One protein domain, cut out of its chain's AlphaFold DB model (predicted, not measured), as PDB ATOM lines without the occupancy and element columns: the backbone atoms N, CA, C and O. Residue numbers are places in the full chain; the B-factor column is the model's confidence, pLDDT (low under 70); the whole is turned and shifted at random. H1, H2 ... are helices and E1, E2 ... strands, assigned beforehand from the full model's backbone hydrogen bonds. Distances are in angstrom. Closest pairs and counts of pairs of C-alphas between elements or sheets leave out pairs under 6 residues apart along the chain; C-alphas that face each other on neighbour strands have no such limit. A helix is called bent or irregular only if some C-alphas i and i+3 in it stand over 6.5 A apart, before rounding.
ATOM      1  N   ARG A 249      51.716  42.822 -56.583       68.56
ATOM      2  CA  ARG A 249      50.295  43.078 -56.326       68.56
ATOM      3  C   ARG A 249      49.640  43.535 -57.615       68.56
ATOM      4  O   ARG A 249      49.525  44.732 -57.844       68.56
ATOM      5  N   GLU A 250      49.192  42.631 -58.479       63.62
ATOM      6  CA  GLU A 250      48.458  42.969 -59.713       63.62
ATOM      7  C   GLU A 250      47.218  42.093 -59.916       63.62
ATOM      8  O   GLU A 250      47.159  40.951 -59.468       63.62
ATOM      9  N   GLY A 251      46.203  42.648 -60.588       62.88
ATOM     10  CA  GLY A 251      44.981  41.927 -60.954       62.88
ATOM     11  C   GLY A 251      44.235  41.317 -59.761       62.88
ATOM     12  O   GLY A 251      44.033  41.962 -58.732       62.88
ATOM     13  N   SER A 252      43.824  40.054 -59.901       52.31
ATOM     14  CA  SER A 252      43.117  39.276 -58.873       52.31
ATOM     15  C   SER A 252      43.956  38.968 -57.623       52.31
ATOM     16  O   SER A 252      43.407  38.481 -56.641       52.31
ATOM     17  N   TYR A 253      45.258  39.272 -57.621       61.44
ATOM     18  CA  TYR A 253      46.186  38.952 -56.529       61.44
ATOM     19  C   TYR A 253      46.349  40.070 -55.491       61.44
ATOM     20  O   TYR A 253      47.312  40.072 -54.730       61.44
ATOM     21  N   ARG A 254      45.421  41.033 -55.453       73.50
ATOM     22  CA  ARG A 254      45.480  42.185 -54.538       73.50
ATOM     23  C   ARG A 254      44.620  42.048 -53.288       73.50
ATOM     24  O   ARG A 254      44.786  42.837 -52.376       73.50
ATOM     25  N   ARG A 255      43.663  41.118 -53.229       89.19
ATOM     26  CA  ARG A 255      42.655  41.121 -52.156       89.19
ATOM     27  C   ARG A 255      42.982  40.078 -51.098       89.19
ATOM     28  O   ARG A 255      43.019  38.890 -51.401       89.19
ATOM     29  N   TYR A 256      43.177  40.524 -49.865       92.00
ATOM     30  CA  TYR A 256      43.631  39.698 -48.749       92.00
ATOM     31  C   TYR A 256      42.551  39.573 -47.676       92.00
ATOM     32  O   TYR A 256      41.743  40.490 -47.485       92.00
ATOM     33  N   LEU A 257      42.535  38.431 -46.994       93.38
ATOM     34  CA  LEU A 257      41.717  38.161 -45.817       93.38
ATOM     35  C   LEU A 257      42.629  37.842 -44.633       93.38
ATOM     36  O   LEU A 257      43.466  36.948 -44.728       93.38
ATOM     37  N   PHE A 258      42.416  38.540 -43.524       91.31
ATOM     38  CA  PHE A 258      43.141  38.374 -42.271       91.31
ATOM     39  C   PHE A 258      42.172  38.036 -41.147       91.31
ATOM     40  O   PHE A 258      41.083  38.605 -41.067       91.31
ATOM     41  N   LEU A 259      42.604  37.168 -40.237       88.00
ATOM     42  CA  LEU A 259      41.992  37.089 -38.918       88.00
ATOM     43  C   LEU A 259      42.405  38.323 -38.112       88.00
ATOM     44  O   LEU A 259      43.584  38.663 -38.060       88.00
ATOM     45  N   GLU A 260      41.448  38.973 -37.469       82.81
ATOM     46  CA  GLU A 260      41.673  40.013 -36.476       82.81
ATOM     47  C   GLU A 260      41.304  39.466 -35.104       82.81
ATOM     48  O   GLU A 260      40.180  39.020 -34.887       82.81
ATOM     49  N   ASN A 261      42.250  39.500 -34.171       66.50
ATOM     50  CA  ASN A 261      41.997  39.160 -32.779       66.50
ATOM     51  C   ASN A 261      42.493  40.330 -31.921       66.50
ATOM     52  O   ASN A 261      43.542  40.921 -32.196       66.50
ATOM     53  N   ALA A 262      41.694  40.742 -30.939       49.19
ATOM     54  CA  ALA A 262      41.969  41.940 -30.160       49.19
ATOM     55  C   ALA A 262      43.311  41.795 -29.417       49.19
ATOM     56  O   ALA A 262      43.461  40.974 -28.516       49.19
ATOM     57  N   GLY A 263      44.298  42.611 -29.798       47.75
ATOM     58  CA  GLY A 263      45.600  42.684 -29.126       47.75
ATOM     59  C   GLY A 263      46.706  41.796 -29.704       47.75
ATOM     60  O   GLY A 263      47.846  41.902 -29.258       47.75
ATOM     61  N   THR A 264      46.432  40.980 -30.720       48.38
ATOM     62  CA  THR A 264      47.451  40.171 -31.405       48.38
ATOM     63  C   THR A 264      47.397  40.506 -32.892       48.38
ATOM     64  O   THR A 264      46.327  40.681 -33.465       48.38
ATOM     65  N   ARG A 265      48.551  40.674 -33.545       50.72
ATOM     66  CA  ARG A 265      48.662  41.053 -34.967       50.72
ATOM     67  C   ARG A 265      48.186  39.917 -35.896       50.72
ATOM     68  O   ARG A 265      48.985  39.347 -36.625       50.72
ATOM     69  N   GLY A 266      46.906  39.553 -35.825       53.06
ATOM     70  CA  GLY A 266      46.299  38.431 -36.544       53.06
ATOM     71  C   GLY A 266      46.644  37.044 -35.995       53.06
ATOM     72  O   GLY A 266      46.702  36.076 -36.752       53.06
ATOM     73  N   GLY A 267      46.894  36.935 -34.685       57.41
ATOM     74  CA  GLY A 267      47.177  35.657 -34.025       57.41
ATOM     75  C   GLY A 267      45.955  35.084 -33.304       57.41
ATOM     76  O   GLY A 267      45.348  35.776 -32.491       57.41
ATOM     77  N   GLN A 268      45.627  33.817 -33.535       62.16
ATOM     78  CA  GLN A 268      44.674  33.067 -32.724       62.16
ATOM     79  C   GLN A 268      45.394  32.490 -31.504       62.16
ATOM     80  O   GLN A 268      46.357  31.732 -31.634       62.16
ATOM     81  N   SER A 269      44.942  32.864 -30.310       59.44
ATOM     82  CA  SER A 269      45.521  32.358 -29.068       59.44
ATOM     83  C   SER A 269      44.822  31.092 -28.596       59.44
ATOM     84  O   SER A 269      43.602  31.064 -28.480       59.44
ATOM     85  N   PHE A 270      45.611  30.073 -28.254       55.91
ATOM     86  CA  PHE A 270      45.160  28.896 -27.505       55.91
ATOM     87  C   PHE A 270      45.087  29.147 -25.996       55.91
ATOM     88  O   PHE A 270      44.677  28.257 -25.254       55.91
ATOM     89  N   VAL A 271      45.486  30.348 -25.561       49.81
ATOM     90  CA  VAL A 271      45.749  30.724 -24.166       49.81
ATOM     91  C   VAL A 271      44.696  31.720 -23.638       49.81
ATOM     92  O   VAL A 271      44.726  32.128 -22.478       49.81
ATOM     93  N   GLN A 272      43.716  32.123 -24.456       55.06
ATOM     94  CA  GLN A 272      42.624  32.991 -24.003       55.06
ATOM     95  C   GLN A 272      41.680  32.245 -23.046       55.06
ATOM     96  O   GLN A 272      41.348  31.081 -23.246       55.06
ATOM     97  N   SER A 273      41.218  32.934 -21.997       50.53
ATOM     98  CA  SER A 273      40.365  32.352 -20.945       50.53
ATOM     99  C   SER A 273      39.034  31.796 -21.467       50.53
ATOM    100  O   SER A 273      38.488  30.859 -20.886       50.53
ATOM    101  N   LYS A 274      38.523  32.342 -22.576       52.00
ATOM    102  CA  LYS A 274      37.423  31.770 -23.356       52.00
ATOM    103  C   LYS A 274      38.034  30.909 -24.467       52.00
ATOM    104  O   LYS A 274      38.657  31.452 -25.368       52.00
ATOM    105  N   GLY A 275      37.881  29.586 -24.395       50.72
ATOM    106  CA  GLY A 275      38.376  28.675 -25.441       50.72
ATOM    107  C   GLY A 275      39.818  28.180 -25.270       50.72
ATOM    108  O   GLY A 275      40.376  27.629 -26.217       50.72
ATOM    109  N   TYR A 276      40.411  28.332 -24.080       50.88
ATOM    110  CA  TYR A 276      41.693  27.725 -23.706       50.88
ATOM    111  C   TYR A 276      41.700  26.227 -24.067       50.88
ATOM    112  O   TYR A 276      40.868  25.471 -23.565       50.88
ATOM    113  N   HIS A 277      42.597  25.806 -24.964       61.62
ATOM    114  CA  HIS A 277      42.651  24.446 -25.536       61.62
ATOM    115  C   HIS A 277      41.388  23.935 -26.277       61.62
ATOM    116  O   HIS A 277      41.266  22.726 -26.493       61.62
ATOM    117  N   ASP A 278      40.462  24.793 -26.724       71.12
ATOM    118  CA  ASP A 278      39.324  24.352 -27.547       71.12
ATOM    119  C   ASP A 278      39.731  24.188 -29.019       71.12
ATOM    120  O   ASP A 278      39.538  25.052 -29.881       71.12
ATOM    121  N   GLU A 279      40.300  23.020 -29.307       74.56
ATOM    122  CA  GLU A 279      40.691  22.615 -30.651       74.56
ATOM    123  C   GLU A 279      39.530  22.696 -31.657       74.56
ATOM    124  O   GLU A 279      39.734  23.063 -32.815       74.56
ATOM    125  N   ARG A 280      38.299  22.374 -31.242       76.38
ATOM    126  CA  ARG A 280      37.147  22.368 -32.155       76.38
ATOM    127  C   ARG A 280      36.774  23.786 -32.560       76.38
ATOM    128  O   ARG A 280      36.534  24.028 -33.745       76.38
ATOM    129  N   ALA A 281      36.754  24.717 -31.608       75.88
ATOM    130  CA  ALA A 281      36.519  26.130 -31.885       75.88
ATOM    131  C   ALA A 281      37.590  26.697 -32.828       75.88
ATOM    132  O   ALA A 281      37.254  27.328 -33.832       75.88
ATOM    133  N   PHE A 282      38.865  26.385 -32.573       78.25
ATOM    134  CA  PHE A 282      39.979  26.782 -33.435       78.25
ATOM    135  C   PHE A 282      39.817  26.272 -34.873       78.25
ATOM    136  O   PHE A 282      39.783  27.060 -35.822       78.25
ATOM    137  N   ARG A 283      39.649  24.953 -35.047       82.56
ATOM    138  CA  ARG A 283      39.485  24.333 -36.373       82.56
ATOM    139  C   ARG A 283      38.302  24.932 -37.128       82.56
ATOM    140  O   ARG A 283      38.372  25.171 -38.335       82.56
ATOM    141  N   ARG A 284      37.218  25.229 -36.410       79.62
ATOM    142  CA  ARG A 284      36.033  25.871 -36.971       79.62
ATOM    143  C   ARG A 284      36.297  27.301 -37.433       79.62
ATOM    144  O   ARG A 284      35.845  27.656 -38.518       79.62
ATOM    145  N   GLN A 285      37.020  28.113 -36.668       82.88
ATOM    146  CA  GLN A 285      37.372  29.472 -37.091       82.88
ATOM    147  C   GLN A 285      38.225  29.471 -38.358       82.88
ATOM    148  O   GLN A 285      37.941  30.232 -39.281       82.88
ATOM    149  N   ILE A 286      39.208  28.572 -38.456       86.31
ATOM    150  CA  ILE A 286      39.991  28.412 -39.686       86.31
ATOM    151  C   ILE A 286      39.094  27.991 -40.855       86.31
ATOM    152  O   ILE A 286      39.224  28.541 -41.947       86.31
ATOM    153  N   ALA A 287      38.127  27.092 -40.640       87.00
ATOM    154  CA  ALA A 287      37.156  26.734 -41.672       87.00
ATOM    155  C   ALA A 287      36.267  27.922 -42.085       87.00
ATOM    156  O   ALA A 287      35.983  28.094 -43.272       87.00
ATOM    157  N   VAL A 288      35.852  28.779 -41.145       87.94
ATOM    158  CA  VAL A 288      35.127  30.026 -41.446       87.94
ATOM    159  C   VAL A 288      35.998  30.965 -42.283       87.94
ATOM    160  O   VAL A 288      35.540  31.411 -43.333       87.94
ATOM    161  N   LEU A 289      37.256  31.203 -41.890       90.50
ATOM    162  CA  LEU A 289      38.214  32.029 -42.640       90.50
ATOM    163  C   LEU A 289      38.438  31.503 -44.058       90.50
ATOM    164  O   LEU A 289      38.331  32.249 -45.025       90.50
ATOM    165  N   ALA A 290      38.709  30.210 -44.191       90.94
ATOM    166  CA  ALA A 290      38.932  29.555 -45.472       90.94
ATOM    167  C   ALA A 290      37.681  29.630 -46.368       90.94
ATOM    168  O   ALA A 290      37.777  29.918 -47.564       90.94
ATOM    169  N   THR A 291      36.488  29.464 -45.791       90.81
ATOM    170  CA  THR A 291      35.231  29.630 -46.534       90.81
ATOM    171  C   THR A 291      35.042  31.084 -46.970       90.81
ATOM    172  O   THR A 291      34.720  31.313 -48.134       90.81
ATOM    173  N   LEU A 292      35.290  32.061 -46.089       92.19
ATOM    174  CA  LEU A 292      35.234  33.493 -46.406       92.19
ATOM    175  C   LEU A 292      36.205  33.863 -47.526       92.19
ATOM    176  O   LEU A 292      35.798  34.530 -48.477       92.19
ATOM    177  N   ALA A 293      37.451  33.393 -47.461       93.19
ATOM    178  CA  ALA A 293      38.462  33.609 -48.492       93.19
ATOM    179  C   ALA A 293      37.956  33.120 -49.855       93.19
ATOM    180  O   ALA A 293      37.971  33.863 -50.837       93.19
ATOM    181  N   LYS A 294      37.392  31.908 -49.885       91.25
ATOM    182  CA  LYS A 294      36.821  31.318 -51.095       91.25
ATOM    183  C   LYS A 294      35.636  32.113 -51.646       91.25
ATOM    184  O   LYS A 294      35.624  32.428 -52.832       91.25
ATOM    185  N   VAL A 295      34.638  32.444 -50.820       90.69
ATOM    186  CA  VAL A 295      33.414  33.117 -51.307       90.69
ATOM    187  C   VAL A 295      33.639  34.583 -51.673       90.69
ATOM    188  O   VAL A 295      32.915  35.119 -52.504       90.69
ATOM    189  N   THR A 296      34.644  35.233 -51.082       91.38
ATOM    190  CA  THR A 296      34.994  36.631 -51.385       91.38
ATOM    191  C   THR A 296      36.095  36.767 -52.438       91.38
ATOM    192  O   THR A 296      36.421  37.895 -52.821       91.38
ATOM    193  N   ASN A 297      36.638  35.642 -52.925       90.25
ATOM    194  CA  ASN A 297      37.793  35.575 -53.821       90.25
ATOM    195  C   ASN A 297      38.986  36.384 -53.278       90.25
ATOM    196  O   ASN A 297      39.503  37.290 -53.936       90.25
ATOM    197  N   ARG A 298      39.354  36.103 -52.025       91.88
ATOM    198  CA  ARG A 298      40.472  36.721 -51.308       91.88
ATOM    199  C   ARG A 298      41.545  35.682 -51.018       91.88
ATOM    200  O   ARG A 298      41.246  34.521 -50.755       91.88
ATOM    201  N   ILE A 299      42.791  36.130 -51.015       92.12
ATOM    202  CA  ILE A 299      43.936  35.353 -50.560       92.12
ATOM    203  C   ILE A 299      43.898  35.297 -49.031       92.12
ATOM    204  O   ILE A 299      43.910  36.337 -48.370       92.12
ATOM    205  N   LEU A 300      43.851  34.089 -48.471       92.88
ATOM    206  CA  LEU A 300      43.884  33.874 -47.027       92.88
ATOM    207  C   LEU A 300      45.300  34.111 -46.499       92.88
ATOM    208  O   LEU A 300      46.208  33.343 -46.807       92.88
ATOM    209  N   VAL A 301      45.501  35.130 -45.671       92.00
ATOM    210  CA  VAL A 301      46.746  35.224 -44.906       92.00
ATOM    211  C   VAL A 301      46.605  34.351 -43.670       92.00
ATOM    212  O   VAL A 301      45.687  34.538 -42.867       92.00
ATOM    213  N   LEU A 302      47.474  33.347 -43.565       90.00
ATOM    214  CA  LEU A 302      47.420  32.356 -42.499       90.00
ATOM    215  C   LEU A 302      47.643  33.048 -41.142       90.00
ATOM    216  O   LEU A 302      48.598  33.808 -41.012       90.00
ATOM    217  N   PRO A 303      46.787  32.827 -40.129       86.38
ATOM    218  CA  PRO A 303      46.985  33.406 -38.809       86.38
ATOM    219  C   PRO A 303      48.160  32.770 -38.065       86.38
ATOM    220  O   PRO A 303      48.579  31.641 -38.331       86.38
ATOM    221  N   GLN A 304      48.643  33.491 -37.058       80.62
ATOM    222  CA  GLN A 304      49.600  32.966 -36.087       80.62
ATOM    223  C   GLN A 304      48.852  32.152 -35.027       80.62
ATOM    224  O   GLN A 304      47.750  32.504 -34.627       80.62
ATOM    225  N   VAL A 305      49.457  31.078 -34.548       77.56
ATOM    226  CA  VAL A 305      48.977  30.237 -33.453       77.56
ATOM    227  C   VAL A 305      49.774  30.595 -32.203       77.56
ATOM    228  O   VAL A 305      50.970  30.330 -32.135       77.56
ATOM    229  N   LEU A 306      49.140  31.217 -31.210       73.38
ATOM    230  CA  LEU A 306      49.809  31.587 -29.959       73.38
ATOM    231  C   LEU A 306      49.596  30.483 -28.922       73.38
ATOM    232  O   LEU A 306      48.460  30.223 -28.527       73.38
ATOM    233  N   SER A 307      50.686  29.857 -28.490       66.56
ATOM    234  CA  SER A 307      50.728  28.899 -27.377       66.56
ATOM    235  C   SER A 307      51.350  29.537 -26.129       66.56
ATOM    236  O   SER A 307      51.823  30.672 -26.195       66.56
ATOM    237  N   ASP A 308      51.378  28.805 -25.009       60.34
ATOM    238  CA  ASP A 308      51.844  29.282 -23.693       60.34
ATOM    239  C   ASP A 308      53.227  29.952 -23.718       60.34
ATOM    240  O   ASP A 308      53.493  30.851 -22.923       60.34
ATOM    241  N   TYR A 309      54.102  29.540 -24.643       56.22
ATOM    242  CA  TYR A 309      55.494  29.994 -24.691       56.22
ATOM    243  C   TYR A 309      55.918  30.585 -26.043       56.22
ATOM    244  O   TYR A 309      56.894  31.335 -26.088       56.22
ATOM    245  N   HIS A 310      55.209  30.291 -27.143       68.19
ATOM    246  CA  HIS A 310      55.638  30.676 -28.494       68.19
ATOM    247  C   HIS A 310      54.472  30.961 -29.449       68.19
ATOM    248  O   HIS A 310      53.422  30.313 -29.394       68.19
ATOM    249  N   ALA A 311      54.705  31.886 -30.383       73.50
ATOM    250  CA  ALA A 311      53.901  32.047 -31.589       73.50
ATOM    251  C   ALA A 311      54.412  31.079 -32.666       73.50
ATOM    252  O   ALA A 311      55.602  31.061 -32.975       73.50
ATOM    253  N   GLN A 312      53.518  30.278 -33.231       76.31
ATOM    254  CA  GLN A 312      53.814  29.309 -34.277       76.31
ATOM    255  C   GLN A 312      52.969  29.602 -35.518       76.31
ATOM    256  O   GLN A 312      51.857  30.110 -35.396       76.31
ATOM    257  N   PRO A 313      53.454  29.317 -36.728       78.81
ATOM    258  CA  PRO A 313      52.644  29.492 -37.924       78.81
ATOM    259  C   PRO A 313      51.559  28.408 -38.056       78.81
ATOM    260  O   PRO A 313      51.770  27.250 -37.691       78.81
ATOM    261  N   LEU A 314      50.401  28.757 -38.636       81.75
ATOM    262  CA  LEU A 314      49.277  27.822 -38.824       81.75
ATOM    263  C   LEU A 314      49.639  26.590 -39.668       81.75
ATOM    264  O   LEU A 314      49.079  25.518 -39.453       81.75
ATOM    265  N   TRP A 315      50.565  26.721 -40.617       80.00
ATOM    266  CA  TRP A 315      50.940  25.636 -41.529       80.00
ATOM    267  C   TRP A 315      51.641  24.451 -40.846       80.00
ATOM    268  O   TRP A 315      51.779  23.394 -41.450       80.00
ATOM    269  N   ILE A 316      52.030  24.584 -39.574       76.38
ATOM    270  CA  ILE A 316      52.463  23.447 -38.743       76.38
ATOM    271  C   ILE A 316      51.275  22.533 -38.390       76.38
ATOM    272  O   ILE A 316      51.436  21.325 -38.211       76.38
ATOM    273  N   TYR A 317      50.072  23.102 -38.308       76.69
ATOM    274  CA  TYR A 317      48.863  22.444 -37.812       76.69
ATOM    275  C   TYR A 317      47.885  22.048 -38.918       76.69
ATOM    276  O   TYR A 317      47.140  21.077 -38.770       76.69
ATOM    277  N   LEU A 318      47.860  22.818 -40.003       79.81
ATOM    278  CA  LEU A 318      46.931  22.655 -41.113       79.81
ATOM    279  C   LEU A 318      47.636  22.027 -42.313       79.81
ATOM    280  O   LEU A 318      48.667  22.531 -42.755       79.81
ATOM    281  N   ASP A 319      47.035  20.983 -42.881       82.00
ATOM    282  CA  ASP A 319      47.454  20.473 -44.181       82.00
ATOM    283  C   ASP A 319      47.100  21.487 -45.277       82.00
ATOM    284  O   ASP A 319      45.932  21.666 -45.639       82.00
ATOM    285  N   LEU A 320      48.117  22.169 -45.797       83.25
ATOM    286  CA  LEU A 320      47.944  23.183 -46.831       83.25
ATOM    287  C   LEU A 320      47.482  22.591 -48.172       83.25
ATOM    288  O   LEU A 320      46.774  23.282 -48.904       83.25
ATOM    289  N   GLU A 321      47.744  21.308 -48.457       81.44
ATOM    290  CA  GLU A 321      47.280  20.653 -49.688       81.44
ATOM    291  C   GLU A 321      45.746  20.626 -49.731       81.44
ATOM    292  O   GLU A 321      45.117  20.799 -50.780       81.44
ATOM    293  N   SER A 322      45.118  20.455 -48.563       80.94
ATOM    294  CA  SER A 322      43.665  20.497 -48.431       80.94
ATOM    295  C   SER A 322      43.081  21.869 -48.800       80.94
ATOM    296  O   SER A 322      42.019  21.924 -49.425       80.94
ATOM    297  N   LEU A 323      43.778  22.977 -48.508       85.19
ATOM    298  CA  LEU A 323      43.366  24.317 -48.945       85.19
ATOM    299  C   LEU A 323      43.482  24.469 -50.466       85.19
ATOM    300  O   LEU A 323      42.546  24.951 -51.112       85.19
ATOM    301  N   GLU A 324      44.591  24.013 -51.044       85.19
ATOM    302  CA  GLU A 324      44.856  24.101 -52.483       85.19
ATOM    303  C   GLU A 324      43.830  23.300 -53.294       85.19
ATOM    304  O   GLU A 324      43.221  23.834 -54.224       85.19
ATOM    305  N   LYS A 325      43.531  22.059 -52.881       84.81
ATOM    306  CA  LYS A 325      42.484  21.206 -53.481       84.81
ATOM    307  C   LYS A 325      41.095  21.841 -53.423       84.81
ATOM    308  O   LYS A 325      40.228  21.542 -54.246       84.81
ATOM    309  N   LEU A 326      40.859  22.720 -52.452       85.19
ATOM    310  CA  LEU A 326      39.617  23.476 -52.315       85.19
ATOM    311  C   LEU A 326      39.609  24.778 -53.127       85.19
ATOM    312  O   LEU A 326      38.580  25.467 -53.124       85.19
ATOM    313  N   GLY A 327      40.687  25.094 -53.847       87.38
ATOM    314  CA  GLY A 327      40.845  26.318 -54.629       87.38
ATOM    315  C   GLY A 327      41.075  27.555 -53.763       87.38
ATOM    316  O   GLY A 327      40.685  28.652 -54.156       87.38
ATOM    317  N   ILE A 328      41.632  27.383 -52.561       89.38
ATOM    318  CA  ILE A 328      41.912  28.477 -51.631       89.38
ATOM    319  C   ILE A 328      43.377  28.860 -51.761       89.38
ATOM    320  O   ILE A 328      44.270  28.081 -51.440       89.38
ATOM    321  N   VAL A 329      43.615  30.090 -52.208       89.69
ATOM    322  CA  VAL A 329      44.956  30.674 -52.265       89.69
ATOM    323  C   VAL A 329      45.297  31.257 -50.901       89.69
ATOM    324  O   VAL A 329      44.464  31.937 -50.296       89.69
ATOM    325  N   TYR A 330      46.526  31.042 -50.436       90.56
ATOM    326  CA  TYR A 330      46.988  31.546 -49.146       90.56
ATOM    327  C   TYR A 330      48.347  32.264 -49.216       90.56
ATOM    328  O   TYR A 330      49.047  32.239 -50.238       90.56
ATOM    329  N   ARG A 331      48.695  32.946 -48.120       89.44
ATOM    330  CA  ARG A 331      50.011  33.539 -47.833       89.44
ATOM    331  C   ARG A 331      50.444  33.222 -46.408       89.44
ATOM    332  O   ARG A 331      49.607  32.999 -45.538       89.44
ATOM    333  N   GLU A 332      51.754  33.203 -46.208       88.31
ATOM    334  CA  GLU A 332      52.422  33.005 -44.926       88.31
ATOM    335  C   GLU A 332      52.007  34.038 -43.874       88.31
ATOM    336  O   GLU A 332      51.495  35.113 -44.198       88.31
ATOM    337  N   THR A 333      52.278  33.739 -42.607       85.31
ATOM    338  CA  THR A 333      51.773  34.553 -41.496       85.31
ATOM    339  C   THR A 333      52.377  35.953 -41.482       85.31
ATOM    340  O   THR A 333      51.687  36.958 -41.313       85.31
ATOM    341  N   ASN A 334      53.680  36.035 -41.735       82.94
ATOM    342  CA  ASN A 334      54.435  37.278 -41.777       82.94
ATOM    343  C   ASN A 334      54.274  38.065 -43.088       82.94
ATOM    344  O   ASN A 334      54.938  39.093 -43.245       82.94
ATOM    345  N   PHE A 335      53.387  37.657 -44.006       86.44
ATOM    346  CA  PHE A 335      53.239  38.293 -45.320       86.44
ATOM    347  C   PHE A 335      53.039  39.809 -45.211       86.44
ATOM    348  O   PHE A 335      53.746  40.576 -45.860       86.44
ATOM    349  N   ALA A 336      52.134  40.266 -44.336       83.38
ATOM    350  CA  ALA A 336      51.860  41.692 -44.128       83.38
ATOM    351  C   ALA A 336      52.994  42.450 -43.414       83.38
ATOM    352  O   ALA A 336      53.063  43.676 -43.490       83.38
ATOM    353  N   SER A 337      53.885  41.741 -42.722       82.94
ATOM    354  CA  SER A 337      55.049  42.323 -42.042       82.94
ATOM    355  C   SER A 337      56.250  42.475 -42.979       82.94
ATOM    356  O   SER A 337      57.151  43.268 -42.701       82.94
ATOM    357  N   ASN A 338      56.270  41.750 -44.100       82.25
ATOM    358  CA  ASN A 338      57.331  41.852 -45.086       82.25
ATOM    359  C   ASN A 338      57.179  43.129 -45.924       82.25
ATOM    360  O   ASN A 338      56.259  43.249 -46.724       82.25
ATOM    361  N   LYS A 339      58.130  44.065 -45.819       82.06
ATOM    362  CA  LYS A 339      58.105  45.323 -46.587       82.06
ATOM    363  C   LYS A 339      58.078  45.126 -48.106       82.06
ATOM    364  O   LYS A 339      57.585  46.006 -48.802       82.06
ATOM    365  N   LYS A 340      58.564  43.991 -48.624       78.56
ATOM    366  CA  LYS A 340      58.471  43.655 -50.057       78.56
ATOM    367  C   LYS A 340      57.023  43.489 -50.522       78.56
ATOM    368  O   LYS A 340      56.743  43.704 -51.694       78.56
ATOM    369  N   SER A 341      56.113  43.120 -49.617       80.75
ATOM    370  CA  SER A 341      54.688  42.977 -49.912       80.75
ATOM    371  C   SER A 341      53.910  44.282 -49.747       80.75
ATOM    372  O   SER A 341      52.735  44.314 -50.098       80.75
ATOM    373  N   TRP A 342      54.506  45.353 -49.203       85.19
ATOM    374  CA  TRP A 342      53.779  46.575 -48.850       85.19
ATOM    375  C   TRP A 342      53.340  47.379 -50.075       85.19
ATOM    376  O   TRP A 342      53.967  47.350 -51.129       85.19
ATOM    377  N   TYR A 343      52.235  48.115 -49.924       83.12
ATOM    378  CA  TYR A 343      51.668  48.936 -50.994       83.12
ATOM    379  C   TYR A 343      52.542  50.170 -51.249       83.12
ATOM    380  O   TYR A 343      52.711  50.603 -52.385       83.12
ATOM    381  N   SER A 344      53.123  50.719 -50.182       83.56
ATOM    382  CA  SER A 344      54.129  51.775 -50.237       83.56
ATOM    383  C   SER A 344      55.170  51.574 -49.134       83.56
ATOM    384  O   SER A 344      55.007  50.724 -48.259       83.56
ATOM    385  N   HIS A 345      56.214  52.403 -49.111       81.69
ATOM    386  CA  HIS A 345      57.241  52.370 -48.062       81.69
ATOM    387  C   HIS A 345      56.705  52.580 -46.634       81.69
ATOM    388  O   HIS A 345      57.400  52.245 -45.674       81.69
ATOM    389  N   THR A 346      55.498  53.132 -46.481       84.81
ATOM    390  CA  THR A 346      54.899  53.459 -45.177       84.81
ATOM    391  C   THR A 346      53.561  52.771 -44.922       84.81
ATOM    392  O   THR A 346      53.118  52.734 -43.776       84.81
ATOM    393  N   THR A 347      52.913  52.216 -45.950       83.00
ATOM    394  CA  THR A 347      51.562  51.646 -45.840       83.00
ATOM    395  C   THR A 347      51.511  50.213 -46.382       83.00
ATOM    396  O   THR A 347      51.724  50.020 -47.583       83.00
ATOM    397  N   PRO A 348      51.159  49.210 -45.555       85.31
ATOM    398  CA  PRO A 348      51.034  47.823 -46.003       85.31
ATOM    399  C   PRO A 348      49.896  47.585 -46.999       85.31
ATOM    400  O   PRO A 348      50.036  46.727 -47.858       85.31
ATOM    401  N   PHE A 349      48.791  48.334 -46.943       87.44
ATOM    402  CA  PHE A 349      47.633  48.163 -47.835       87.44
ATOM    403  C   PHE A 349      47.106  49.515 -48.317       87.44
ATOM    404  O   PHE A 349      47.189  50.500 -47.585       87.44
ATOM    405  N   ALA A 350      46.548  49.547 -49.526       86.88
ATOM    406  CA  ALA A 350      45.908  50.705 -50.142       86.88
ATOM    407  C   ALA A 350      44.537  51.013 -49.525       86.88
ATOM    408  O   ALA A 350      44.192  52.182 -49.359       86.88
ATOM    409  N   SER A 351      43.786  49.988 -49.110       88.38
ATOM    410  CA  SER A 351      42.528  50.131 -48.364       88.38
ATOM    411  C   SER A 351      42.327  48.982 -47.373       88.38
ATOM    412  O   SER A 351      42.639  47.827 -47.672       88.38
ATOM    413  N   VAL A 352      41.799  49.302 -46.189       89.31
ATOM    414  CA  VAL A 352      41.557  48.345 -45.105       89.31
ATOM    415  C   VAL A 352      40.113  48.457 -44.622       89.31
ATOM    416  O   VAL A 352      39.621  49.555 -44.359       89.31
ATOM    417  N   THR A 353      39.454  47.308 -44.474       91.81
ATOM    418  CA  THR A 353      38.168  47.178 -43.780       91.81
ATOM    419  C   THR A 353      38.292  46.130 -42.688       91.81
ATOM    420  O   THR A 353      38.757  45.022 -42.944       91.81
ATOM    421  N   GLN A 354      37.847  46.470 -41.487       91.25
ATOM    422  CA  GLN A 354      37.643  45.554 -40.372       91.25
ATOM    423  C   GLN A 354      36.162  45.198 -40.286       91.25
ATOM    424  O   GLN A 354      35.299  46.058 -40.483       91.25
ATOM    425  N   MET A 355      35.870  43.936 -40.003       91.56
ATOM    426  CA  MET A 355      34.517  43.404 -39.907       91.56
ATOM    427  C   MET A 355      34.388  42.519 -38.671       91.56
ATOM    428  O   MET A 355      35.130  41.554 -38.502       91.56
ATOM    429  N   ALA A 356      33.413  42.827 -37.823       89.62
ATOM    430  CA  ALA A 356      33.159  42.101 -36.583       89.62
ATOM    431  C   ALA A 356      31.655  41.999 -36.313       89.62
ATOM    432  O   ALA A 356      30.874  42.806 -36.818       89.62
ATOM    433  N   ILE A 357      31.250  41.032 -35.490       86.25
ATOM    434  CA  ILE A 357      29.912  41.027 -34.891       86.25
ATOM    435  C   ILE A 357      29.988  41.712 -33.530       86.25
ATOM    436  O   ILE A 357      30.781  41.324 -32.673       86.25
ATOM    437  N   VAL A 358      29.144  42.718 -33.327       83.44
ATOM    438  CA  VAL A 358      29.007  43.408 -32.044       83.44
ATOM    439  C   VAL A 358      27.973  42.661 -31.205       83.44
ATOM    440  O   VAL A 358      26.773  42.776 -31.443       83.44
ATOM    441  N   GLU A 359      28.437  41.892 -30.213       74.19
ATOM    442  CA  GLU A 359      27.579  41.028 -29.378       74.19
ATOM    443  C   GLU A 359      26.428  41.784 -28.704       74.19
ATOM    444  O   GLU A 359      25.316  41.272 -28.622       74.19
ATOM    445  N   SER A 360      26.678  43.010 -28.238       77.06
ATOM    446  CA  SER A 360      25.684  43.796 -27.503       77.06
ATOM    447  C   SER A 360      24.530  44.300 -28.369       77.06
ATOM    448  O   SER A 360      23.465  44.584 -27.824       77.06
ATOM    449  N   SER A 361      24.722  44.418 -29.687       76.81
ATOM    450  CA  SER A 361      23.702  44.919 -30.614       76.81
ATOM    451  C   SER A 361      23.278  43.914 -31.686       76.81
ATOM    452  O   SER A 361      22.330  44.190 -32.414       76.81
ATOM    453  N   ASN A 362      23.915  42.739 -31.761       83.25
ATOM    454  CA  ASN A 362      23.691  41.739 -32.812       83.25
ATOM    455  C   ASN A 362      23.744  42.363 -34.223       83.25
ATOM    456  O   ASN A 362      22.879  42.151 -35.078       83.25
ATOM    457  N   GLU A 363      24.763  43.192 -34.436       87.69
ATOM    458  CA  GLU A 363      25.030  43.908 -35.680       87.69
ATOM    459  C   GLU A 363      26.372  43.460 -36.252       87.69
ATOM    460  O   GLU A 363      27.336  43.243 -35.512       87.69
ATOM    461  N   VAL A 364      26.461  43.391 -37.579       87.56
ATOM    462  CA  VAL A 364      27.751  43.346 -38.263       87.56
ATOM    463  C   VAL A 364      28.272  44.776 -38.345       87.56
ATOM    464  O   VAL A 364      27.668  45.630 -38.996       87.56
ATOM    465  N   GLN A 365      29.386  45.044 -37.671       89.94
ATOM    466  CA  GLN A 365      30.073  46.324 -37.731       89.94
ATOM    467  C   GLN A 365      31.182  46.272 -38.774       89.94
ATOM    468  O   GLN A 365      31.998  45.350 -38.789       89.94
ATOM    469  N   LEU A 366      31.226  47.308 -39.606       89.06
ATOM    470  CA  LEU A 366      32.312  47.579 -40.529       89.06
ATOM    471  C   LEU A 366      33.040  48.842 -40.086       89.06
ATOM    472  O   LEU A 366      32.409  49.864 -39.814       89.06
ATOM    473  N   LEU A 367      34.366  48.775 -40.034       86.38
ATOM    474  CA  LEU A 367      35.240  49.929 -39.859       86.38
ATOM    475  C   LEU A 367      36.178  49.977 -41.058       86.38
ATOM    476  O   LEU A 367      37.044  49.124 -41.216       86.38
ATOM    477  N   THR A 368      35.990  50.963 -41.924       82.31
ATOM    478  CA  THR A 368      36.816  51.139 -43.121       82.31
ATOM    479  C   THR A 368      37.638  52.402 -42.967       82.31
ATOM    480  O   THR A 368      37.106  53.455 -42.616       82.31
ATOM    481  N   GLY A 369      38.935  52.323 -43.238       71.81
ATOM    482  CA  GLY A 369      39.799  53.489 -43.163       71.81
ATOM    483  C   GLY A 369      41.169  53.231 -43.758       71.81
ATOM    484  O   GLY A 369      41.664  52.113 -43.735       71.81
ATOM    485  N   ASN A 370      41.762  54.295 -44.290       65.06
ATOM    486  CA  ASN A 370      43.187  54.386 -44.606       65.06
ATOM    487  C   ASN A 370      43.626  55.859 -44.626       65.06
ATOM    488  O   ASN A 370      44.351  56.291 -45.510       65.06
ATOM    489  N   GLN A 371      43.148  56.624 -43.634       48.72
ATOM    490  CA  GLN A 371      43.270  58.085 -43.516       48.72
ATOM    491  C   GLN A 371      42.722  58.896 -44.728       48.72
ATOM    492  O   GLN A 371      42.815  58.470 -45.874       48.72
ATOM    493  N   PRO A 372      42.133  60.091 -44.512       40.47
ATOM    494  CA  PRO A 372      41.783  60.704 -43.231       40.47
ATOM    495  C   PRO A 372      40.341  60.389 -42.780       40.47
ATOM    496  O   PRO A 372      39.989  60.673 -41.642       40.47
ATOM    497  N   THR A 373      39.495  59.788 -43.623       54.09
ATOM    498  CA  THR A 373      38.093  59.491 -43.285       54.09
ATOM    499  C   THR A 373      37.921  58.019 -42.935       54.09
ATOM    500  O   THR A 373      37.924  57.163 -43.819       54.09
ATOM    501  N   ALA A 374      37.776  57.727 -41.643       67.12
ATOM    502  CA  ALA A 374      37.271  56.438 -41.194       67.12
ATOM    503  C   ALA A 374      35.740  56.450 -41.299       67.12
ATOM    504  O   ALA A 374      35.090  57.349 -40.765       67.12
ATOM    505  N   SER A 375      35.164  55.472 -41.989       80.12
ATOM    506  CA  SER A 375      33.717  55.256 -42.023       80.12
ATOM    507  C   SER A 375      33.372  54.043 -41.172       80.12
ATOM    508  O   SER A 375      34.004  52.995 -41.314       80.12
ATOM    509  N   SER A 376      32.349  54.171 -40.330       85.88
ATOM    510  CA  SER A 376      31.744  53.033 -39.644       85.88
ATOM    511  C   SER A 376      30.369  52.770 -40.229       85.88
ATOM    512  O   SER A 376      29.579  53.702 -40.360       85.88
ATOM    513  N   ASP A 377      30.095  51.511 -40.546       89.56
ATOM    514  CA  ASP A 377      28.757  51.037 -40.886       89.56
ATOM    515  C   ASP A 377      28.313  49.971 -39.877       89.56
ATOM    516  O   ASP A 377      29.148  49.256 -39.311       89.56
ATOM    517  N   ARG A 378      27.009  49.894 -39.616       89.75
ATOM    518  CA  ARG A 378      26.397  48.941 -38.687       89.75
ATOM    519  C   ARG A 378      25.157  48.354 -39.328       89.75
ATOM    520  O   ARG A 378      24.187  49.059 -39.588       89.75
ATOM    521  N   ILE A 379      25.201  47.051 -39.558       89.94
ATOM    522  CA  ILE A 379      24.176  46.334 -40.304       89.94
ATOM    523  C   ILE A 379      23.503  45.349 -39.344       89.94
ATOM    524  O   ILE A 379      24.149  44.384 -38.921       89.94
ATOM    525  N   PRO A 380      22.224  45.556 -38.982       86.12
ATOM    526  CA  PRO A 380      21.502  44.627 -38.117       86.12
ATOM    527  C   PRO A 380      21.410  43.239 -38.752       86.12
ATOM    528  O   PRO A 380      21.039  43.128 -39.923       86.12
ATOM    529  N   VAL A 381      21.679  42.179 -37.982       81.44
ATOM    530  CA  VAL A 381      21.554  40.781 -38.453       81.44
ATOM    531  C   VAL A 381      20.121  40.462 -38.905       81.44
ATOM    532  O   VAL A 381      19.931  39.732 -39.873       81.44
ATOM    533  N   SER A 382      19.116  41.096 -38.295       79.38
ATOM    534  CA  SER A 382      17.702  40.992 -38.693       79.38
ATOM    535  C   SER A 382      17.395  41.537 -40.094       79.38
ATOM    536  O   SER A 382      16.303  41.318 -40.615       79.38
ATOM    537  N   SER A 383      18.338  42.241 -40.729       81.81
ATOM    538  CA  SER A 383      18.199  42.704 -42.117       81.81
ATOM    539  C   SER A 383      18.325  41.562 -43.134       81.81
ATOM    540  O   SER A 383      18.085  41.770 -44.323       81.81
ATOM    541  N   PHE A 384      18.725  40.366 -42.692       80.44
ATOM    542  CA  PHE A 384      18.918  39.193 -43.536       80.44
ATOM    543  C   PHE A 384      17.780  38.185 -43.355       80.44
ATOM    544  O   PHE A 384      17.175  38.075 -42.297       80.44
ATOM    545  N   THR A 385      17.497  37.407 -44.402       68.69
ATOM    546  CA  THR A 385      16.398  36.420 -44.426       68.69
ATOM    547  C   THR A 385      16.565  35.270 -43.433       68.69
ATOM    548  O   THR A 385      15.637  34.496 -43.218       68.69
ATOM    549  N   THR A 386      17.762  35.114 -42.876       65.38
ATOM    550  CA  THR A 386      18.100  34.122 -41.862       65.38
ATOM    551  C   THR A 386      18.568  34.861 -40.617       65.38
ATOM    552  O   THR A 386      19.573  35.567 -40.701       65.38
ATOM    553  N   ASP A 387      17.944  34.617 -39.463       68.12
ATOM    554  CA  ASP A 387      18.416  35.097 -38.148       68.12
ATOM    555  C   ASP A 387      19.718  34.398 -37.686       68.12
ATOM    556  O   ASP A 387      20.044  34.378 -36.502       68.12
ATOM    557  N   ASP A 388      20.461  33.786 -38.613       81.06
ATOM    558  CA  ASP A 388      21.761  33.170 -38.373       81.06
ATOM    559  C   ASP A 388      22.866  34.236 -38.510       81.06
ATOM    560  O   ASP A 388      23.126  34.702 -39.630       81.06
ATOM    561  N   PRO A 389      23.563  34.595 -37.412       82.69
ATOM    562  CA  PRO A 389      24.629  35.592 -37.438       82.69
ATOM    563  C   PRO A 389      25.754  35.240 -38.415       82.69
ATOM    564  O   PRO A 389      26.347  36.133 -39.017       82.69
ATOM    565  N   LEU A 390      26.035  33.947 -38.626       84.81
ATOM    566  CA  LEU A 390      27.066  33.513 -39.566       84.81
ATOM    567  C   LEU A 390      26.640  33.770 -41.015       84.81
ATOM    568  O   LEU A 390      27.420  34.297 -41.806       84.81
ATOM    569  N   SER A 391      25.399  33.450 -41.371       85.06
ATOM    570  CA  SER A 391      24.852  33.741 -42.700       85.06
ATOM    571  C   SER A 391      24.784  35.245 -42.980       85.06
ATOM    572  O   SER A 391      25.183  35.674 -44.065       85.06
ATOM    573  N   ALA A 392      24.374  36.057 -41.999       87.00
ATOM    574  CA  ALA A 392      24.406  37.518 -42.098       87.00
ATOM    575  C   ALA A 392      25.834  38.050 -42.311       87.00
ATOM    576  O   ALA A 392      26.075  38.851 -43.214       87.00
ATOM    577  N   PHE A 393      26.807  37.543 -41.549       89.62
ATOM    578  CA  PHE A 393      28.219  37.904 -41.691       89.62
ATOM    579  C   PHE A 393      28.755  37.614 -43.099       89.62
ATOM    580  O   PHE A 393      29.413  38.454 -43.711       89.62
ATOM    581  N   PHE A 394      28.424  36.445 -43.654       90.62
ATOM    582  CA  PHE A 394      28.798  36.071 -45.019       90.62
ATOM    583  C   PHE A 394      28.102  36.946 -46.061       90.62
ATOM    584  O   PHE A 394      28.732  37.366 -47.030       90.62
ATOM    585  N   ALA A 395      26.819  37.253 -45.862       90.56
ATOM    586  CA  ALA A 395      26.070  38.117 -46.761       90.56
ATOM    587  C   ALA A 395      26.682  39.525 -46.819       90.56
ATOM    588  O   ALA A 395      26.886  40.046 -47.919       90.56
ATOM    589  N   VAL A 396      27.063  40.108 -45.676       92.31
ATOM    590  CA  VAL A 396      27.802  41.381 -45.627       92.31
ATOM    591  C   VAL A 396      29.142  41.253 -46.349       92.31
ATOM    592  O   VAL A 396      29.426  42.049 -47.244       92.31
ATOM    593  N   ALA A 397      29.930  40.218 -46.040       92.62
ATOM    594  CA  ALA A 397      31.247  40.013 -46.643       92.62
ATOM    595  C   ALA A 397      31.205  39.897 -48.178       92.62
ATOM    596  O   ALA A 397      32.116  40.347 -48.873       92.62
ATOM    597  N   ILE A 398      30.144  39.287 -48.712       91.75
ATOM    598  CA  ILE A 398      29.962  39.067 -50.149       91.75
ATOM    599  C   ILE A 398      29.387  40.297 -50.842       91.75
ATOM    600  O   ILE A 398      29.733  40.543 -51.995       91.75
ATOM    601  N   SER A 399      28.473  41.035 -50.205       90.69
ATOM    602  CA  SER A 399      27.635  42.022 -50.896       90.69
ATOM    603  C   SER A 399      28.015  43.476 -50.625       90.69
ATOM    604  O   SER A 399      27.841  44.298 -51.529       90.69
ATOM    605  N   HIS A 400      28.573  43.784 -49.451       92.94
ATOM    606  CA  HIS A 400      28.762  45.158 -49.003       92.94
ATOM    607  C   HIS A 400      29.864  45.886 -49.795       92.94
ATOM    608  O   HIS A 400      30.979  45.362 -49.874       92.94
ATOM    609  N   PRO A 401      29.618  47.097 -50.341       90.25
ATOM    610  CA  PRO A 401      30.586  47.809 -51.184       90.25
ATOM    611  C   PRO A 401      31.951  48.004 -50.519       90.25
ATOM    612  O   PRO A 401      32.969  47.628 -51.086       90.25
ATOM    613  N   GLN A 402      31.978  48.460 -49.262       88.88
ATOM    614  CA  GLN A 402      33.242  48.670 -48.541       88.88
ATOM    615  C   GLN A 402      34.067  47.383 -48.403       88.88
ATOM    616  O   GLN A 402      35.285  47.406 -48.540       88.88
ATOM    617  N   VAL A 403      33.404  46.242 -48.185       90.56
ATOM    618  CA  VAL A 403      34.080  44.944 -48.085       90.56
ATOM    619  C   VAL A 403      34.494  44.430 -49.462       90.56
ATOM    620  O   VAL A 403      35.495  43.731 -49.583       90.56
ATOM    621  N   LYS A 404      33.765  44.756 -50.529       89.50
ATOM    622  CA  LYS A 404      34.180  44.410 -51.894       89.50
ATOM    623  C   LYS A 404      35.421  45.188 -52.312       89.50
ATOM    624  O   LYS A 404      36.375  44.578 -52.796       89.50
ATOM    625  N   ASP A 405      35.426  46.484 -52.051       88.31
ATOM    626  CA  ASP A 405      36.420  47.412 -52.583       88.31
ATOM    627  C   ASP A 405      37.704  47.459 -51.742       88.31
ATOM    628  O   ASP A 405      38.742  47.932 -52.212       88.31
ATOM    629  N   SER A 406      37.672  46.944 -50.508       89.62
ATOM    630  CA  SER A 406      38.855  46.901 -49.656       89.62
ATOM    631  C   SER A 406      39.910  45.924 -50.163       89.62
ATOM    632  O   SER A 406      39.629  44.782 -50.548       89.62
ATOM    633  N   GLU A 407      41.164  46.352 -50.111       90.06
ATOM    634  CA  GLU A 407      42.296  45.509 -50.440       90.06
ATOM    635  C   GLU A 407      42.501  44.462 -49.343       90.06
ATOM    636  O   GLU A 407      42.482  43.264 -49.621       90.06
ATOM    637  N   ALA A 408      42.577  44.890 -48.084       91.31
ATOM    638  CA  ALA A 408      42.631  44.000 -46.932       91.31
ATOM    639  C   ALA A 408      41.305  43.995 -46.168       91.31
ATOM    640  O   ALA A 408      40.791  45.043 -45.773       91.31
ATOM    641  N   LEU A 409      40.782  42.792 -45.935       92.88
ATOM    642  CA  LEU A 409      39.658  42.549 -45.043       92.88
ATOM    643  C   LEU A 409      40.166  41.852 -43.782       92.88
ATOM    644  O   LEU A 409      40.676  40.737 -43.857       92.88
ATOM    645  N   PHE A 410      40.002  42.504 -42.643       91.75
ATOM    646  CA  PHE A 410      40.275  41.968 -41.318       91.75
ATOM    647  C   PHE A 410      38.955  41.510 -40.708       91.75
ATOM    648  O   PHE A 410      37.980  42.261 -40.726       91.75
ATOM    649  N   VAL A 411      38.886  40.268 -40.233       90.31
ATOM    650  CA  VAL A 411      37.657  39.711 -39.658       90.31
ATOM    651  C   VAL A 411      37.877  39.257 -38.228       90.31
ATOM    652  O   VAL A 411      38.755  38.438 -37.972       90.31
ATOM    653  N   ASN A 412      37.053  39.739 -37.302       87.31
ATOM    654  CA  ASN A 412      36.998  39.205 -35.949       87.31
ATOM    655  C   ASN A 412      35.956  38.079 -35.888       87.31
ATOM    656  O   ASN A 412      34.794  38.269 -36.254       87.31
ATOM    657  N   LEU A 413      36.392  36.901 -35.433       83.50
ATOM    658  CA  LEU A 413      35.572  35.688 -35.352       83.50
ATOM    659  C   LEU A 413      35.316  35.224 -33.909       83.50
ATOM    660  O   LEU A 413      34.952  34.064 -33.702       83.50
ATOM    661  N   ASP A 414      35.500  36.093 -32.914       78.62
ATOM    662  CA  ASP A 414      35.330  35.754 -31.495       78.62
ATOM    663  C   ASP A 414      33.894  35.324 -31.187       78.62
ATOM    664  O   ASP A 414      33.675  34.324 -30.503       78.62
ATOM    665  N   HIS A 415      32.919  35.983 -31.819       77.56
ATOM    666  CA  HIS A 415      31.498  35.639 -31.720       77.56
ATOM    667  C   HIS A 415      31.192  34.177 -32.113       77.56
ATOM    668  O   HIS A 415      30.225  33.582 -31.640       77.56
ATOM    669  N   PHE A 416      32.017  33.563 -32.968       76.12
ATOM    670  CA  PHE A 416      31.790  32.209 -33.485       76.12
ATOM    671  C   PHE A 416      32.534  31.106 -32.715       76.12
ATOM    672  O   PHE A 416      32.391  29.930 -33.060       76.12
ATOM    673  N   GLN A 417      33.299  31.448 -31.670       69.94
ATOM    674  CA  GLN A 417      34.057  30.474 -30.872       69.94
ATOM    675  C   GLN A 417      33.143  29.525 -30.072       69.94
ATOM    676  O   GLN A 417      33.446  28.345 -29.936       69.94
ATOM    677  N   GLY A 418      31.984  30.003 -29.601       61.53
ATOM    678  CA  GLY A 418      31.091  29.289 -28.672       61.53
ATOM    679  C   GLY A 418      30.177  28.204 -29.265       61.53
ATOM    680  O   GLY A 418      29.238  27.774 -28.602       61.53
ATOM    681  N   GLY A 419      30.397  27.757 -30.505       54.06
ATOM    682  CA  GLY A 419      29.675  26.598 -31.046       54.06
ATOM    683  C   GLY A 419      28.282  26.858 -31.643       54.06
ATOM    684  O   GLY A 419      27.602  25.893 -31.984       54.06
ATOM    685  N   HIS A 420      27.858  28.107 -31.872       53.59
ATOM    686  CA  HIS A 420      26.571  28.402 -32.530       53.59
ATOM    687  C   HIS A 420      26.442  27.718 -33.907       53.59
ATOM    688  O   HIS A 420      27.325  27.849 -34.745       53.59
ATOM    689  N   ILE A 421      25.374  26.945 -34.119       49.78
ATOM    690  CA  ILE A 421      24.937  26.261 -35.361       49.78
ATOM    691  C   ILE A 421      24.798  27.314 -36.487       49.78
ATOM    692  O   ILE A 421      24.368  28.412 -36.190       49.78
ATOM    693  N   GLY A 422      25.103  27.147 -37.776       59.12
ATOM    694  CA  GLY A 422      25.478  26.000 -38.591       59.12
ATOM    695  C   GLY A 422      25.381  26.412 -40.066       59.12
ATOM    696  O   GLY A 422      24.314  26.341 -40.663       59.12
ATOM    697  N   SER A 423      26.494  26.821 -40.679       61.50
ATOM    698  CA  SER A 423      26.546  26.933 -42.140       61.50
ATOM    699  C   SER A 423      26.962  25.585 -42.711       61.50
ATOM    700  O   SER A 423      28.069  25.110 -42.449       61.50
ATOM    701  N   VAL A 424      26.096  24.979 -43.527       66.44
ATOM    702  CA  VAL A 424      26.410  23.751 -44.283       66.44
ATOM    703  C   VAL A 424      27.702  23.924 -45.090       66.44
ATOM    704  O   VAL A 424      28.456  22.969 -45.249       66.44
ATOM    705  N   GLY A 425      27.987  25.137 -45.577       65.31
ATOM    706  CA  GLY A 425      29.229  25.455 -46.285       65.31
ATOM    707  C   GLY A 425      30.464  25.370 -45.388       65.31
ATOM    708  O   GLY A 425      31.443  24.736 -45.771       65.31
ATOM    709  N   VAL A 426      30.391  25.936 -44.180       74.88
ATOM    710  CA  VAL A 426      31.484  25.889 -43.194       74.88
ATOM    711  C   VAL A 426      31.713  24.467 -42.697       74.88
ATOM    712  O   VAL A 426      32.860  24.044 -42.625       74.88
ATOM    713  N   GLN A 427      30.649  23.703 -42.425       77.31
ATOM    714  CA  GLN A 427      30.782  22.303 -42.013       77.31
ATOM    715  C   GLN A 427      31.399  21.448 -43.128       77.31
ATOM    716  O   GLN A 427      32.364  20.731 -42.891       77.31
ATOM    717  N   LYS A 428      30.922  21.592 -44.374       73.94
ATOM    718  CA  LYS A 428      31.499  20.894 -45.538       73.94
ATOM    719  C   LYS A 428      32.979  21.197 -45.732       73.94
ATOM    720  O   LYS A 428      33.702  20.333 -46.220       73.94
ATOM    721  N   LEU A 429      33.405  22.427 -45.452       75.06
ATOM    722  CA  LEU A 429      34.805  22.802 -45.568       75.06
ATOM    723  C   LEU A 429      35.613  22.263 -44.386       75.06
ATOM    724  O   LEU A 429      36.627  21.618 -44.613       75.06
ATOM    725  N   HIS A 430      35.121  22.438 -43.159       79.75
ATOM    726  CA  HIS A 430      35.699  21.869 -41.941       79.75
ATOM    727  C   HIS A 430      35.975  20.365 -42.080       79.75
ATOM    728  O   HIS A 430      37.074  19.921 -41.767       79.75
ATOM    729  N   ASP A 431      35.018  19.602 -42.615       80.88
ATOM    730  CA  ASP A 431      35.130  18.147 -42.784       80.88
ATOM    731  C   ASP A 431      36.117  17.732 -43.889       80.88
ATOM    732  O   ASP A 431      36.537  16.579 -43.943       80.88
ATOM    733  N   LYS A 432      36.474  18.657 -44.787       81.25
ATOM    734  CA  LYS A 432      37.444  18.442 -45.871       81.25
ATOM    735  C   LYS A 432      38.848  18.935 -45.534       81.25
ATOM    736  O   LYS A 432      39.788  18.525 -46.212       81.25
TER     737      LYS A 432
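Overview. This is residues 249 to 432 of the 467 residues of the protein "Hypothetical protein" of Skeletonema marinoi (UniProt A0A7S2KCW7). A twisted wall of six strands, E3, E1, E9, E6, E7, E8, has helices H2, H5 and H6 over one face, with H7 packed steeply on H2; at the end of E3 the strand runs on into a small second sheet, E2, E4, E5. The printed part has 184 residues with seven named helices and nine named strands, in the order H1 E1 E2 H2 E3 E4 E5 H3 H4 E6 E7 E8 H5 H6 E9 H7. Both sheets are mixed, and so is the class, helices and strands. The whole is compact, with a radius of gyration of the C-alphas of 15.8 A and spans of 42 by 39 by 33 A.

Arrangement. H1, residues 251 to 254, is only just not on the large sheet, with 4 pairs of C-alphas within 10 A. E1, residues 256 to 259, is parallel to E3, residues 299 to 301 (N 257 to O 299, 2.9 A), and to E9, residues 408 to 411 (N 258 to O 409, 2.8 A). E2, residues 267 to 269, is parallel to E4, residues 304 to 306 (N 268 to O 304, 2.7 A); E4 and E5, residues 311 to 313, form a hairpin (N 305 to O 312, 2.7 A). H2, residues 279 to 296, is on the large sheet and runs along the strands over E1, at a height over the sheet of 8.8 A; the closest C-alphas of H2 and E1 are those of Ala 293 and Leu 257, 6.2 A apart, and the closest of H2 and E3 are those of Ala 293 and Leu 300, 5.6 A apart. H3, residues 320 to 325, is close but not clearly touching H2 (C-alphas of Ala 290 and Leu 323, 7.7 A). H4, residues 333 to 337, irregular with C-alphas 333 and 336 7.6 A apart, only grazes both sheets. E6, residues 352 to 358, is parallel to E9 (N 355 to O 410, 2.8 A) and begins a meander, each strand antiparallel to the one before, with E7, residues 363 to 369 (N 354 to O 367, 2.8 A), and E8, residues 375 to 380 (N 364 to O 379, 2.9 A). H5, residues 389 to 399, on the same face as H2, makes two layers with it and the sheet; it lies over E6 and E7 at a height over the sheet of 8.8 A, its Phe 393 closest to Val 364 of E7 (C-alphas, 6.4 A). H5 touches H2 residues 292 to 296 at a shallow tilt of 26 degrees, the same way (C-alphas of Thr 296 and Ile 398, 5.7 A). H6, residues 401 to 405, on that face and only just over E6, with 3 of its C-alphas falling there, touches H5 only at the corner (C-alphas of Ala 397 and Val 403, 5.9 A). E8, H5, H6 and E9 form a split strand-helix-strand unit, two strands running the same way with E6 and E7 between them, its crossover right-handed. H7, residues 424 to 430, touches H2 residues 283 to 291 at a steep tilt of 64 degrees, opposite ways (C-alphas of Ala 287 and His 430, 5.1 A). Every O i to N i+4 pair is within hydrogen-bond range in H2, H3, H5, H6 and H7; H4 has 0 of 1, and 1 of 2 O i to N i+3 pairs; H1 is too short for an i+4 pair.

Along the chain. H1 begins at C-alpha 251, (44.981, 41.927, -60.954). From first to last C-alpha, H2 is 25.7 A, E7 19.1 A, E6 18.8 A, E8 16.7 A and H5 15.2 A long. H7 ends at C-alpha 430, (35.699, 21.869, -41.941).

Size, cuts and confidence. The C-alphas of Tyr 309 and Thr 385 are the two farthest apart, 44.3 A. The printed part has no cut; the links H4 to E6 and E9 to H7 are long. The mean pLDDT of the printed part is 78.7, and 43 residues are under 70, among them residues 261 to 277 and 417 to 425.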